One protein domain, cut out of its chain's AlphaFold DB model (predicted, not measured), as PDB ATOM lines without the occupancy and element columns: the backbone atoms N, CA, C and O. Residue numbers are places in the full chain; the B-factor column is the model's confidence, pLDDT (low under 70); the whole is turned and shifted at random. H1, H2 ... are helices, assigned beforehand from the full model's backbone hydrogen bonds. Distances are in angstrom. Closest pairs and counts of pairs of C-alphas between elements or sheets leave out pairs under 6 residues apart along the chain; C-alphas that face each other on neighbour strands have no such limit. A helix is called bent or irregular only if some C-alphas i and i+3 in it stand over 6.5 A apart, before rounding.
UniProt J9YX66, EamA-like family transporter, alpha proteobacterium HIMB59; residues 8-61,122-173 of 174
ATOM      1  N   PHE A   8     497.320 390.598 337.590       76.88
ATOM      2  CA  PHE A   8     495.919 390.305 337.910       76.88
ATOM      3  C   PHE A   8     495.544 390.534 339.381       76.88
ATOM      4  O   PHE A   8     494.410 390.910 339.651       76.88
ATOM      5  N   PHE A   9     496.478 390.363 340.320       81.44
ATOM      6  CA  PHE A   9     496.238 390.655 341.733       81.44
ATOM      7  C   PHE A   9     495.987 392.149 341.953       81.44
ATOM      8  O   PHE A   9     495.071 392.515 342.677       81.44
ATOM      9  N   TYR A  10     496.748 393.011 341.274       85.00
ATOM     10  CA  TYR A  10     496.545 394.458 341.346       85.00
ATOM     11  C   TYR A  10     495.198 394.885 340.757       85.00
ATOM     12  O   TYR A  10     494.538 395.752 341.320       85.00
ATOM     13  N   ILE A  11     494.757 394.242 339.668       87.12
ATOM     14  CA  ILE A  11     493.427 394.480 339.085       87.12
ATOM     15  C   ILE A  11     492.332 394.047 340.065       87.12
ATOM     16  O   ILE A  11     491.407 394.810 340.324       87.12
ATOM     17  N   ALA A  12     492.451 392.847 340.643       86.69
ATOM     18  CA  ALA A  12     491.509 392.346 341.638       86.69
ATOM     19  C   ALA A  12     491.440 393.255 342.872       86.69
ATOM     20  O   ALA A  12     490.352 393.627 343.296       86.69
ATOM     21  N   ALA A  13     492.594 393.671 343.401       87.25
ATOM     22  CA  ALA A  13     492.672 394.597 344.521       87.25
ATOM     23  C   ALA A  13     492.036 395.952 344.181       87.25
ATOM     24  O   ALA A  13     491.254 396.462 344.975       87.25
ATOM     25  N   GLY A  14     492.306 396.506 342.995       90.94
ATOM     26  CA  GLY A  14     491.693 397.754 342.538       90.94
ATOM     27  C   GLY A  14     490.170 397.664 342.434       90.94
ATOM     28  O   GLY A  14     489.472 398.541 342.938       90.94
ATOM     29  N   LEU A  15     489.647 396.583 341.848       91.06
ATOM     30  CA  LEU A  15     488.204 396.343 341.744       91.06
ATOM     31  C   LEU A  15     487.551 396.178 343.117       91.06
ATOM     32  O   LEU A  15     486.521 396.792 343.381       91.06
ATOM     33  N   SER A  16     488.151 395.385 344.004       90.38
ATOM     34  CA  SER A  16     487.605 395.159 345.340       90.38
ATOM     35  C   SER A  16     487.666 396.409 346.219       90.38
ATOM     36  O   SER A  16     486.710 396.683 346.937       90.38
ATOM     37  N   LEU A  17     488.740 397.202 346.137       89.88
ATOM     38  CA  LEU A  17     488.834 398.480 346.847       89.88
ATOM     39  C   LEU A  17     487.827 399.497 346.303       89.88
ATOM     40  O   LEU A  17     487.132 400.124 347.093       89.88
ATOM     41  N   GLY A  18     487.688 399.613 344.979       91.00
ATOM     42  CA  GLY A  18     486.678 400.480 344.364       91.00
ATOM     43  C   GLY A  18     485.243 400.047 344.680       91.00
ATOM     44  O   GLY A  18     484.370 400.877 344.905       91.00
ATOM     45  N   GLY A  19     484.981 398.743 344.763       89.69
ATOM     46  CA  GLY A  19     483.689 398.239 345.222       89.69
ATOM     47  C   GLY A  19     483.428 398.554 346.699       89.69
ATOM     48  O   GLY A  19     482.317 398.941 347.053       89.69
ATOM     49  N   MET A  20     484.457 398.468 347.549       89.38
ATOM     50  CA  MET A  20     484.367 398.809 348.974       89.38
ATOM     51  C   MET A  20     484.100 400.300 349.201       89.38
ATOM     52  O   MET A  20     483.296 400.647 350.065       89.38
ATOM     53  N   THR A  21     484.712 401.191 348.413       88.44
ATOM     54  CA  THR A  21     484.429 402.631 348.502       88.44
ATOM     55  C   THR A  21     483.010 402.966 348.062       88.44
ATOM     56  O   THR A  21     482.410 403.856 348.646       88.44
ATOM     57  N   LEU A  22     482.444 402.258 347.081       89.56
ATOM     58  CA  LEU A  22     481.040 402.434 346.689       89.56
ATOM     59  C   LEU A  22     480.073 401.885 347.742       89.56
ATOM     60  O   LEU A  22     479.043 402.499 348.004       89.56
ATOM     61  N   LEU A  23     480.416 400.759 348.373       87.94
ATOM     62  CA  LEU A  23     479.623 400.161 349.449       87.94
ATOM     63  C   LEU A  23     479.564 401.088 350.674       87.94
ATOM     64  O   LEU A  23     478.487 401.323 351.215       87.94
ATOM     65  N   LEU A  24     480.703 401.659 351.076       83.88
ATOM     66  CA  LEU A  24     480.798 402.586 352.210       83.88
ATOM     67  C   LEU A  24     480.547 404.057 351.841       83.88
ATOM     68  O   LEU A  24     480.520 404.909 352.725       83.88
ATOM     69  N   GLY A  25     480.378 404.362 350.551       74.88
ATOM     70  CA  GLY A  25     480.408 405.714 349.982       74.88
ATOM     71  C   GLY A  25     479.430 406.691 350.624       74.88
ATOM     72  O   GLY A  25     479.767 407.850 350.836       74.88
ATOM     73  N   GLU A  26     478.241 406.214 350.985       67.31
ATOM     74  CA  GLU A  26     477.202 407.054 351.596       67.31
ATOM     75  C   GLU A  26     477.456 407.355 353.079       67.31
ATOM     76  O   GLU A  26     476.924 408.328 353.609       67.31
ATOM     77  N   SER A  27     478.310 406.568 353.737       66.56
ATOM     78  CA  SER A  27     478.710 406.783 355.130       66.56
ATOM     79  C   SER A  27     479.885 407.759 355.272       66.56
ATOM     80  O   SER A  27     480.195 408.165 356.390       66.56
ATOM     81  N   PHE A  28     480.538 408.162 354.173       63.88
ATOM     82  CA  PHE A  28     481.631 409.140 354.199       63.88
ATOM     83  C   PHE A  28     481.095 410.561 354.395       63.88
ATOM     84  O   PHE A  28     480.922 411.332 353.451       63.88
ATOM     85  N   GLN A  29     480.864 410.934 355.651       63.78
ATOM     86  CA  GLN A  29     480.676 412.327 356.027       63.78
ATOM     87  C   GLN A  29     482.041 412.922 356.372       63.78
ATOM     88  O   GLN A  29     482.570 412.692 357.453       63.78
ATOM     89  N   PHE A  30     482.624 413.699 355.455       61.09
ATOM     90  CA  PHE A  30     483.846 414.461 355.729       61.09
ATOM     91  C   PHE A  30     483.539 415.607 356.697       61.09
ATOM     92  O   PHE A  30     483.389 416.762 356.299       61.09
ATOM     93  N   ASN A  31     483.422 415.277 357.980       72.31
ATOM     94  CA  ASN A  31     483.311 416.250 359.049       72.31
ATOM     95  C   ASN A  31     484.639 416.326 359.815       72.31
ATOM     96  O   ASN A  31     485.244 415.304 360.137       72.31
ATOM     97  N   LYS A  32     485.098 417.542 360.134       69.38
ATOM     98  CA  LYS A  32     486.365 417.757 360.860       69.38
ATOM     99  C   LYS A  32     486.366 417.082 362.235       69.38
ATOM    100  O   LYS A  32     487.421 416.650 362.688       69.38
ATOM    101  N   ASP A  33     485.191 416.927 362.840       73.94
ATOM    102  CA  ASP A  33     485.014 416.275 364.143       73.94
ATOM    103  C   ASP A  33     485.330 414.769 364.116       73.94
ATOM    104  O   ASP A  33     485.635 414.181 365.152       73.94
ATOM    105  N   GLN A  34     485.303 414.132 362.939       78.50
ATOM    106  CA  GLN A  34     485.536 412.691 362.779       78.50
ATOM    107  C   GLN A  34     486.977 412.347 362.370       78.50
ATOM    108  O   GLN A  34     487.349 411.176 362.379       78.50
ATOM    109  N   PHE A  35     487.828 413.349 362.114       84.12
ATOM    110  CA  PHE A  35     489.201 413.144 361.636       84.12
ATOM    111  C   PHE A  35     490.046 412.257 362.564       84.12
ATOM    112  O   PHE A  35     490.847 411.439 362.109       84.12
ATOM    113  N   PHE A  36     489.859 412.391 363.882       87.19
ATOM    114  CA  PHE A  36     490.547 411.533 364.848       87.19
ATOM    115  C   PHE A  36     490.080 410.071 364.750       87.19
ATOM    116  O   PHE A  36     490.901 409.158 364.833       87.19
ATOM    117  N   GLY A  37     488.785 409.847 364.507       86.56
ATOM    118  CA  GLY A  37     488.219 408.522 364.251       86.56
ATOM    119  C   GLY A  37     488.758 407.900 362.963       86.56
ATOM    120  O   GLY A  37     489.163 406.739 362.978       86.56
ATOM    121  N   ASP A  38     488.865 408.682 361.887       85.75
ATOM    122  CA  ASP A  38     489.445 408.229 360.616       85.75
ATOM    123  C   ASP A  38     490.906 407.793 360.783       85.75
ATOM    124  O   ASP A  38     491.308 406.728 360.305       85.75
ATOM    125  N   LEU A  39     491.705 408.577 361.519       89.62
ATOM    126  CA  LEU A  39     493.101 408.245 361.811       89.62
ATOM    127  C   LEU A  39     493.217 406.939 362.609       89.62
ATOM    128  O   LEU A  39     494.047 406.086 362.284       89.62
ATOM    129  N   LEU A  40     492.369 406.761 363.627       89.69
ATOM    130  CA  LEU A  40     492.292 405.512 364.386       89.69
ATOM    131  C   LEU A  40     491.849 404.338 363.505       89.69
ATOM    132  O   LEU A  40     492.397 403.246 363.636       89.69
ATOM    133  N   GLY A  41     490.918 404.550 362.573       89.56
ATOM    134  CA  GLY A  41     490.484 403.539 361.608       89.56
ATOM    135  C   GLY A  41     491.623 403.064 360.703       89.56
ATOM    136  O   GLY A  41     491.836 401.858 360.550       89.56
ATOM    137  N   VAL A  42     492.419 403.997 360.168       89.56
ATOM    138  CA  VAL A  42     493.619 403.673 359.377       89.56
ATOM    139  C   VAL A  42     494.640 402.911 360.221       89.56
ATOM    140  O   VAL A  42     495.184 401.901 359.769       89.56
ATOM    141  N   LEU A  43     494.874 403.347 361.461       93.38
ATOM    142  CA  LEU A  43     495.779 402.659 362.377       93.38
ATOM    143  C   LEU A  43     495.306 401.221 362.648       93.38
ATOM    144  O   LEU A  43     496.093 400.283 362.515       93.38
ATOM    145  N   THR A  44     494.018 401.024 362.934       90.62
ATOM    146  CA  THR A  44     493.410 399.698 363.106       90.62
ATOM    147  C   THR A  44     493.579 398.834 361.856       90.62
ATOM    148  O   THR A  44     493.919 397.659 361.982       90.62
ATOM    149  N   ALA A  45     493.429 399.391 360.651       88.19
ATOM    150  CA  ALA A  45     493.645 398.650 359.408       88.19
ATOM    151  C   ALA A  45     495.097 398.150 359.266       88.19
ATOM    152  O   ALA A  45     495.320 397.000 358.878       88.19
ATOM    153  N   VAL A  46     496.088 398.972 359.634       91.38
ATOM    154  CA  VAL A  46     497.513 398.587 359.630       91.38
ATOM    155  C   VAL A  46     497.790 397.471 360.641       91.38
ATOM    156  O   VAL A  46     498.438 396.471 360.306       91.38
ATOM    157  N   TRP A  47     497.271 397.600 361.865       92.19
ATOM    158  CA  TRP A  47     497.398 396.571 362.901       92.19
ATOM    159  C   TRP A  47     496.716 395.265 362.497       92.19
ATOM    160  O   TRP A  47     497.305 394.193 362.641       92.19
ATOM    161  N   TYR A  48     495.514 395.336 361.926       87.06
ATOM    162  CA  TYR A  48     494.766 394.165 361.483       87.06
ATOM    163  C   TYR A  48     495.453 393.442 360.316       87.06
ATOM    164  O   TYR A  48     495.588 392.217 360.332       87.06
ATOM    165  N   GLY A  49     495.979 394.184 359.336       86.00
ATOM    166  CA  GLY A  49     496.797 393.609 358.267       86.00
ATOM    167  C   GLY A  49     498.043 392.903 358.811       86.00
ATOM    168  O   GLY A  49     498.340 391.767 358.430       86.00
ATOM    169  N   SER A  50     498.731 393.534 359.765       87.12
ATOM    170  CA  SER A  50     499.901 392.956 360.442       87.12
ATOM    171  C   SER A  50     499.545 391.685 361.222       87.12
ATOM    172  O   SER A  50     500.280 390.693 361.172       87.12
ATOM    173  N   TYR A  51     498.389 391.676 361.891       86.75
ATOM    174  CA  TYR A  51     497.841 390.512 362.583       86.75
ATOM    175  C   TYR A  51     497.600 389.342 361.621       86.75
ATOM    176  O   TYR A  51     498.109 388.248 361.864       86.75
ATOM    177  N   ILE A  52     496.921 389.562 360.489       83.31
ATOM    178  CA  ILE A  52     496.672 388.511 359.487       83.31
ATOM    179  C   ILE A  52     497.986 387.910 358.975       83.31
ATOM    180  O   ILE A  52     498.119 386.686 358.894       83.31
ATOM    181  N   ILE A  53     498.976 388.753 358.661       83.69
ATOM    182  CA  ILE A  53     500.297 388.296 358.203       83.69
ATOM    183  C   ILE A  53     500.975 387.446 359.286       83.69
ATOM    184  O   ILE A  53     501.540 386.393 358.983       83.69
ATOM    185  N   THR A  54     500.901 387.879 360.544       85.69
ATOM    186  CA  THR A  54     501.506 387.181 361.686       85.69
ATOM    187  C   THR A  54     500.850 385.819 361.916       85.69
ATOM    188  O   THR A  54     501.550 384.810 362.013       85.69
ATOM    189  N   ILE A  55     499.515 385.754 361.909       82.75
ATOM    190  CA  ILE A  55     498.752 384.505 362.037       82.75
ATOM    191  C   ILE A  55     499.059 383.549 360.881       82.75
ATOM    192  O   ILE A  55     499.325 382.371 361.117       82.75
ATOM    193  N   SER A  56     499.093 384.047 359.640       78.56
ATOM    194  CA  SER A  56     499.429 383.239 358.460       78.56
ATOM    195  C   SER A  56     500.831 382.619 358.561       78.56
ATOM    196  O   SER A  56     501.045 381.480 358.144       78.56
ATOM    197  N   GLN A  57     501.795 383.326 359.163       80.56
ATOM    198  CA  GLN A  57     503.139 382.796 359.402       80.56
ATOM    199  C   GLN A  57     503.188 381.798 360.561       80.56
ATOM    200  O   GLN A  57     503.767 380.720 360.412       80.56
ATOM    201  N   LEU A  58     502.572 382.126 361.699       82.12
ATOM    202  CA  LEU A  58     502.541 381.261 362.881       82.12
ATOM    203  C   LEU A  58     501.858 379.924 362.582       82.12
ATOM    204  O   LEU A  58     502.332 378.880 363.029       82.12
ATOM    205  N   ARG A  59     500.807 379.933 361.756       76.38
ATOM    206  CA  ARG A  59     500.057 378.729 361.377       76.38
ATOM    207  C   ARG A  59     500.874 377.714 360.569       76.38
ATOM    208  O   ARG A  59     500.508 376.547 360.518       76.38
ATOM    209  N   LYS A  60     502.012 378.115 359.986       76.94
ATOM    210  CA  LYS A  60     502.944 377.182 359.320       76.94
ATOM    211  C   LYS A  60     503.720 376.305 360.302       76.94
ATOM    212  O   LYS A  60     504.264 375.287 359.890       76.94
ATOM    213  N   LYS A  61     503.825 376.719 361.569       79.88
ATOM    214  CA  LYS A  61     504.603 376.029 362.612       79.88
ATOM    215  C   LYS A  61     503.755 375.539 363.783       79.88
ATOM    216  O   LYS A  61     504.141 374.574 364.432       79.88
ATOM    217  N   TYR A 122     494.892 377.414 354.187       71.25
ATOM    218  CA  TYR A 122     494.675 376.854 352.857       71.25
ATOM    219  C   TYR A 122     494.820 377.909 351.760       71.25
ATOM    220  O   TYR A 122     494.814 377.565 350.583       71.25
ATOM    221  N   LEU A 123     494.953 379.187 352.128       70.62
ATOM    222  CA  LEU A 123     495.011 380.311 351.201       70.62
ATOM    223  C   LEU A 123     496.254 381.181 351.460       70.62
ATOM    224  O   LEU A 123     496.605 381.421 352.618       70.62
ATOM    225  N   PRO A 124     496.908 381.696 350.402       71.31
ATOM    226  CA  PRO A 124     497.927 382.735 350.527       71.31
ATOM    227  C   PRO A 124     497.347 383.994 351.180       71.31
ATOM    228  O   PRO A 124     496.217 384.380 350.871       71.31
ATOM    229  N   ALA A 125     498.131 384.677 352.020       69.94
ATOM    230  CA  ALA A 125     497.672 385.845 352.785       69.94
ATOM    231  C   ALA A 125     497.079 386.954 351.892       69.94
ATOM    232  O   ALA A 125     496.105 387.604 352.270       69.94
ATOM    233  N   SER A 126     497.625 387.115 350.683       71.00
ATOM    234  CA  SER A 126     497.150 388.040 349.650       71.00
ATOM    235  C   SER A 126     495.740 387.710 349.138       71.00
ATOM    236  O   SER A 126     494.922 388.602 348.940       71.00
ATOM    237  N   THR A 127     495.412 386.431 348.949       72.75
ATOM    238  CA  THR A 127     494.067 386.008 348.508       72.75
ATOM    239  C   THR A 127     493.082 385.970 349.670       72.75
ATOM    240  O   THR A 127     491.902 386.282 349.500       72.75
ATOM    241  N   SER A 128     493.560 385.631 350.868       77.19
ATOM    242  CA  SER A 128     492.744 385.644 352.078       77.19
ATOM    243  C   SER A 128     492.239 387.041 352.409       77.19
ATOM    244  O   SER A 128     491.056 387.178 352.692       77.19
ATOM    245  N   SER A 129     493.079 388.078 352.319       77.31
ATOM    246  CA  SER A 129     492.659 389.454 352.622       77.31
ATOM    247  C   SER A 129     491.531 389.944 351.709       77.31
ATOM    248  O   SER A 129     490.567 390.525 352.195       77.31
ATOM    249  N   LEU A 130     491.589 389.637 350.409       82.19
ATOM    250  CA  LEU A 130     490.495 389.940 349.480       82.19
ATOM    251  C   LEU A 130     489.243 389.114 349.791       82.19
ATOM    252  O   LEU A 130     488.134 389.632 349.731       82.19
ATOM    253  N   THR A 131     489.404 387.848 350.178       83.12
ATOM    254  CA  THR A 131     488.273 386.984 350.558       83.12
ATOM    255  C   THR A 131     487.573 387.486 351.825       83.12
ATOM    256  O   THR A 131     486.363 387.326 351.958       83.12
ATOM    257  N   LEU A 132     488.290 388.150 352.736       84.38
ATOM    258  CA  LEU A 132     487.686 388.779 353.913       84.38
ATOM    259  C   LEU A 132     486.743 389.933 353.549       84.38
ATOM    260  O   LEU A 132     485.839 390.216 354.325       84.38
ATOM    261  N   LEU A 133     486.852 390.524 352.353       85.62
ATOM    262  CA  LEU A 133     485.879 391.509 351.859       85.62
ATOM    263  C   LEU A 133     484.495 390.901 351.567       85.62
ATOM    264  O   LEU A 133     483.541 391.633 351.327       85.62
ATOM    265  N   ILE A 134     484.333 389.578 351.662       87.62
ATOM    266  CA  ILE A 134     483.004 388.949 351.726       87.62
ATOM    267  C   ILE A 134     482.278 389.339 353.019       87.62
ATOM    268  O   ILE A 134     481.055 389.425 353.016       87.62
ATOM    269  N   GLN A 135     483.001 389.599 354.112       88.31
ATOM    270  CA  GLN A 135     482.405 389.976 355.396       88.31
ATOM    271  C   GLN A 135     481.539 391.242 355.305       88.31
ATOM    272  O   GLN A 135     480.382 391.153 355.712       88.31
ATOM    273  N   PRO A 136     482.006 392.381 354.748       88.38
ATOM    274  CA  PRO A 136     481.151 393.553 354.581       88.38
ATOM    275  C   PRO A 136     479.968 393.283 353.646       88.38
ATOM    276  O   PRO A 136     478.868 393.709 353.963       88.38
ATOM    277  N   ILE A 137     480.129 392.499 352.570       91.19
ATOM    278  CA  ILE A 137     478.993 392.113 351.708       91.19
ATOM    279  C   ILE A 137     477.943 391.327 352.507       91.19
ATOM    280  O   ILE A 137     476.749 391.607 352.418       91.19
ATOM    281  N   ALA A 138     478.382 390.340 353.290       90.38
ATOM    282  CA  ALA A 138     477.498 389.538 354.125       90.38
ATOM    283  C   ALA A 138     476.803 390.403 355.183       90.38
ATOM    284  O   ALA A 138     475.599 390.268 355.368       90.38
ATOM    285  N   ALA A 139     477.532 391.323 355.822       89.94
ATOM    286  CA  ALA A 139     476.971 392.274 356.775       89.94
ATOM    287  C   ALA A 139     475.895 393.155 356.123       89.94
ATOM    288  O   ALA A 139     474.807 393.272 356.669       89.94
ATOM    289  N   THR A 140     476.148 393.684 354.925       89.94
ATOM    290  CA  THR A 140     475.196 394.491 354.150       89.94
ATOM    291  C   THR A 140     473.928 393.708 353.778       89.94
ATOM    292  O   THR A 140     472.817 394.210 353.928       89.94
ATOM    293  N   ILE A 141     474.059 392.451 353.338       90.56
ATOM    294  CA  ILE A 141     472.904 391.592 353.016       90.56
ATOM    295  C   ILE A 141     472.106 391.244 354.278       90.56
ATOM    296  O   ILE A 141     470.877 391.278 354.264       90.56
ATOM    297  N   LEU A 142     472.786 390.913 355.379       90.06
ATOM    298  CA  LEU A 142     472.131 390.620 356.655       90.06
ATOM    299  C   LEU A 142     471.459 391.871 357.245       90.06
ATOM    300  O   LEU A 142     470.353 391.758 357.763       90.06
ATOM    301  N   GLY A 143     472.074 393.049 357.106       90.19
ATOM    302  CA  GLY A 143     471.503 394.356 357.448       90.19
ATOM    303  C   GLY A 143     470.173 394.599 356.739       90.19
ATOM    304  O   GLY A 143     469.152 394.863 357.370       90.19
ATOM    305  N   TYR A 144     470.145 394.367 355.427       89.38
ATOM    306  CA  TYR A 144     468.917 394.440 354.637       89.38
ATOM    307  C   TYR A 144     467.840 393.447 355.102       89.38
ATOM    308  O   TYR A 144     466.680 393.821 355.260       89.38
ATOM    309  N   LEU A 145     468.206 392.182 355.340       91.00
ATOM    310  CA  LEU A 145     467.242 391.122 355.666       91.00
ATOM    311  C   LEU A 145     466.671 391.226 357.086       91.00
ATOM    312  O   LEU A 145     465.474 391.024 357.276       91.00
ATOM    313  N   PHE A 146     467.519 391.497 358.080       92.12
ATOM    314  CA  PHE A 146     467.139 391.465 359.497       92.12
ATOM    315  C   PHE A 146     466.802 392.846 360.058       92.12
ATOM    316  O   PHE A 146     465.918 392.949 360.904       92.12
ATOM    317  N   PHE A 147     467.479 393.896 359.590       88.94
ATOM    318  CA  PHE A 147     467.328 395.260 360.108       88.94
ATOM    319  C   PHE A 147     466.538 396.177 359.161       88.94
ATOM    320  O   PHE A 147     466.307 397.337 359.495       88.94
ATOM    321  N   GLN A 148     466.088 395.658 358.009       85.81
ATOM    322  CA  GLN A 148     465.366 396.409 356.972       85.81
ATOM    323  C   GLN A 148     466.106 397.678 356.518       85.81
ATOM    324  O   GLN A 148     465.489 398.671 356.123       85.81
ATOM    325  N   GLU A 149     467.440 397.656 356.567       85.94
ATOM    326  CA  GLU A 149     468.264 398.745 356.047       85.94
ATOM    327  C   GLU A 149     468.042 398.893 354.542       85.94
ATOM    328  O   GLU A 149     467.961 397.905 353.813       85.94
ATOM    329  N   LYS A 150     467.934 400.126 354.042       83.44
ATOM    330  CA  LYS A 150     467.741 400.355 352.607       83.44
ATOM    331  C   LYS A 150     469.055 400.134 351.867       83.44
ATOM    332  O   LYS A 150     469.993 400.901 352.048       83.44
ATOM    333  N   LEU A 151     469.084 399.140 350.981       83.00
ATOM    334  CA  LEU A 151     470.186 398.967 350.039       83.00
ATOM    335  C   LEU A 151     470.027 399.919 348.862       83.00
ATOM    336  O   LEU A 151     469.107 399.777 348.054       83.00
ATOM    337  N   ASN A 152     470.948 400.871 348.749       86.94
ATOM    338  CA  ASN A 152     471.020 401.730 347.575       86.94
ATOM    339  C   ASN A 152     471.579 400.938 346.373       86.94
ATOM    340  O   ASN A 152     472.413 400.040 346.522       86.94
ATOM    341  N   SER A 153     471.165 401.292 345.153       88.38
ATOM    342  CA  SER A 153     471.704 400.730 343.912       88.38
ATOM    343  C   SER A 153     473.232 400.839 343.847       88.38
ATOM    344  O   SER A 153     473.889 399.916 343.370       88.38
ATOM    345  N   ILE A 154     473.813 401.915 344.387       89.31
ATOM    346  CA  ILE A 154     475.272 402.116 344.450       89.31
ATOM    347  C   ILE A 154     475.950 401.042 345.318       89.31
ATOM    348  O   ILE A 154     476.941 400.447 344.894       89.31
ATOM    349  N   GLN A 155     475.388 400.735 346.492       88.56
ATOM    350  CA  GLN A 155     475.913 399.700 347.390       88.56
ATOM    351  C   GLN A 155     475.825 398.312 346.749       88.56
ATOM    352  O   GLN A 155     476.763 397.522 346.842       88.56
ATOM    353  N   PHE A 156     474.735 398.039 346.026       90.25
ATOM    354  CA  PHE A 156     474.574 396.797 345.272       90.25
ATOM    355  C   PHE A 156     475.654 396.630 344.188       90.25
ATOM    356  O   PHE A 156     476.280 395.571 344.097       90.25
ATOM    357  N   PHE A 157     475.941 397.684 343.413       92.19
ATOM    358  CA  PHE A 157     477.055 397.678 342.458       92.19
ATOM    359  C   PHE A 157     478.416 397.507 343.148       92.19
ATOM    360  O   PHE A 157     479.265 396.768 342.643       92.19
ATOM    361  N   GLY A 158     478.612 398.125 344.317       91.38
ATOM    362  CA  GLY A 158     479.797 397.927 345.152       91.38
ATOM    363  C   GLY A 158     480.009 396.458 345.530       91.38
ATOM    364  O   GLY A 158     481.089 395.910 345.298       91.38
ATOM    365  N   CYS A 159     478.960 395.779 346.006       91.94
ATOM    366  CA  CYS A 159     478.989 394.345 346.312       91.94
ATOM    367  C   CYS A 159     479.381 393.497 345.091       91.94
ATOM    368  O   CYS A 159     480.228 392.607 345.202       91.94
ATOM    369  N   ILE A 160     478.813 393.785 343.915       93.12
ATOM    370  CA  ILE A 160     479.142 393.075 342.669       93.12
ATOM    371  C   ILE A 160     480.622 393.255 342.309       93.12
ATOM    372  O   ILE A 160     481.299 392.275 341.994       93.12
ATOM    373  N   LEU A 161     481.150 394.479 342.385       93.12
ATOM    374  CA  LEU A 161     482.559 394.758 342.086       93.12
ATOM    375  C   LEU A 161     483.511 394.015 343.025       93.12
ATOM    376  O   LEU A 161     484.503 393.442 342.565       93.12
ATOM    377  N   ILE A 162     483.188 393.962 344.320       92.38
ATOM    378  CA  ILE A 162     483.963 393.193 345.299       92.38
ATOM    379  C   ILE A 162     483.969 391.706 344.921       92.38
ATOM    380  O   ILE A 162     485.043 391.105 344.862       92.38
ATOM    381  N   LEU A 163     482.804 391.123 344.609       91.75
ATOM    382  CA  LEU A 163     482.684 389.715 344.216       91.75
ATOM    383  C   LEU A 163     483.470 389.394 342.936       91.75
ATOM    384  O   LEU A 163     484.152 388.369 342.883       91.75
ATOM    385  N   ILE A 164     483.429 390.274 341.931       91.38
ATOM    386  CA  ILE A 164     484.215 390.131 340.697       91.38
ATOM    387  C   ILE A 164     485.716 390.163 341.010       91.38
ATOM    388  O   ILE A 164     486.460 389.303 340.533       91.38
ATOM    389  N   GLY A 165     486.171 391.107 341.840       88.00
ATOM    390  CA  GLY A 165     487.574 391.195 342.252       88.00
ATOM    391  C   GLY A 165     488.052 389.923 342.960       88.00
ATOM    392  O   GLY A 165     489.091 389.362 342.602       88.00
ATOM    393  N   ILE A 166     487.249 389.388 343.884       87.81
ATOM    394  CA  ILE A 166     487.541 388.124 344.578       87.81
ATOM    395  C   ILE A 166     487.591 386.952 343.592       87.81
ATOM    396  O   ILE A 166     488.505 386.125 343.659       87.81
ATOM    397  N   TYR A 167     486.634 386.876 342.665       87.88
ATOM    398  CA  TYR A 167     486.602 385.826 341.651       87.88
ATOM    399  C   TYR A 167     487.874 385.834 340.795       87.88
ATOM    400  O   TYR A 167     488.501 384.787 340.634       87.88
ATOM    401  N   ILE A 168     488.314 387.005 340.323       86.31
ATOM    402  CA  ILE A 168     489.547 387.161 339.532       86.31
ATOM    403  C   ILE A 168     490.783 386.746 340.340       86.31
ATOM    404  O   ILE A 168     491.648 386.040 339.819       86.31
ATOM    405  N   ALA A 169     490.862 387.145 341.614       83.19
ATOM    406  CA  ALA A 169     491.967 386.765 342.493       83.19
ATOM    407  C   ALA A 169     492.035 385.245 342.713       83.19
ATOM    408  O   ALA A 169     493.122 384.667 342.716       83.19
ATOM    409  N   ARG A 170     490.880 384.585 342.866       77.69
ATOM    410  CA  ARG A 170     490.797 383.142 343.133       77.69
ATOM    411  C   ARG A 170     490.982 382.287 341.879       77.69
ATOM    412  O   ARG A 170     491.655 381.263 341.949       77.69
ATOM    413  N   ALA A 171     490.404 382.682 340.745       75.75
ATOM    414  CA  ALA A 171     490.374 381.887 339.514       75.75
ATOM    415  C   ALA A 171     491.764 381.584 338.935       75.75
ATOM    416  O   ALA A 171     491.912 380.624 338.186       75.75
ATOM    417  N   LYS A 172     492.780 382.377 339.289       66.06
ATOM    418  CA  LYS A 172     494.144 382.253 338.758       66.06
ATOM    419  C   LYS A 172     495.184 381.810 339.792       66.06
ATOM    420  O   LYS A 172     496.370 381.768 339.479       66.06
ATOM    421  N   ASN A 173     494.735 381.527 341.017       57.47
ATOM    422  CA  ASN A 173     495.545 380.913 342.073       57.47
ATOM    423  C   ASN A 173     495.332 379.384 342.156       57.47
ATOM    424  O   ASN A 173     495.852 378.737 343.062       57.47
TER     425      ASN A 173
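AT A GLANCE: This is residues 8 to 61 and 122 to 173 of the 174 residues of the protein "EamA-like family transporter" of alpha proteobacterium HIMB59 (UniProt J9YX66). Two helices, H1 and H5, lie side by side and run opposite ways as the core, with H3 and then H4 following each other almost in one line over H5, H4 moving away from H5 along its length. The longest helix, H2, is set off from this group as a long arm across a gap, with residues 32 to 37 and 39 to 48 standing free and its later part coming back toward H3. The printed part has 106 residues with five named helices, H1 to H5 in order, and no named strand; the class is all helix. It is only just compact, close to loose, with a radius of gyration of the C-alphas of 15.4 A and spans of 43 by 33 by 28 A.

IN THESE COORDINATES: H1, residues 8 to 27, begins at C-alpha 8 at (495.919, 390.305, 337.910) and is 29.4 A long; it is irregular, with C-alphas 23 and 26 7.6 A apart. H2, residues 32 to 58, is 40.0 A long, begins at C-alpha 32 at (486.365, 417.757, 360.860), and is irregular too, with C-alphas 33 and 36 7.3 A apart. H3, residues 125 to 132, is 10.5 A long, and H4, residues 134 to 147, is 18.9 A long. H5, residues 153 to 171, is 26.9 A long and ends at C-alpha 171 at (490.374, 381.887, 339.514).

HOW THE PARTS SIT: H5 is the hub, touching H1, H3 and H4. H1 and H5 touch at a shallow tilt of 21 degrees, opposite ways; their closest C-alphas are those of Gly 19 and Gly 158, 3.9 A apart. H5 touches H3 with residues 165 to 170 alone, at a shallow tilt of 31 degrees, opposite ways; the closest C-alphas are those of Leu 130 and Ile 166, 6.0 A apart. H4 and H5 form a helical hairpin and only just touch, with 3 pairs of C-alphas within 8 A; the closest are those of Ile 137 and Cys 159, 5.8 A apart, and only residues 134 to 137 of H4 take part. Their tilt of 34 degrees is shallow, only just short of steep. H3 and H4 meet only through their link. H1 and H4 are near each other. H1 and H3 are close but not clearly touching, with the closest C-alphas, of Ala 13 and Leu 130, 7.1 A apart. H2 only just touches H3, with residues 52 to 56 alone and 3 pairs within 8 A, at a steep tilt of 53 degrees; the closest C-alphas are those of Ser 56 and Ala 125, 6.5 A apart. H2 is apart from H1, H4 and H5. In H4 and H5 every O i to N i+4 pair is within hydrogen-bond range; in H1 it is 14 of 16, in H2 21 of 23 and in H3 3 of 4.

THE WHOLE: The two C-alphas farthest apart, of Asn 31 and Lys 61, are 45.6 A apart. Residues 62 to 121 are cut out and not printed, and C-alphas 61 and 122 are 13.9 A apart across the cut, which lies in the link from H2 to H3. The links H1 to H2, H3 to H4 and H4 to H5 are tight. The mean pLDDT of the printed part is 83.9; residues 26 to 30, 32, 125 and 172 to 173 are under 70.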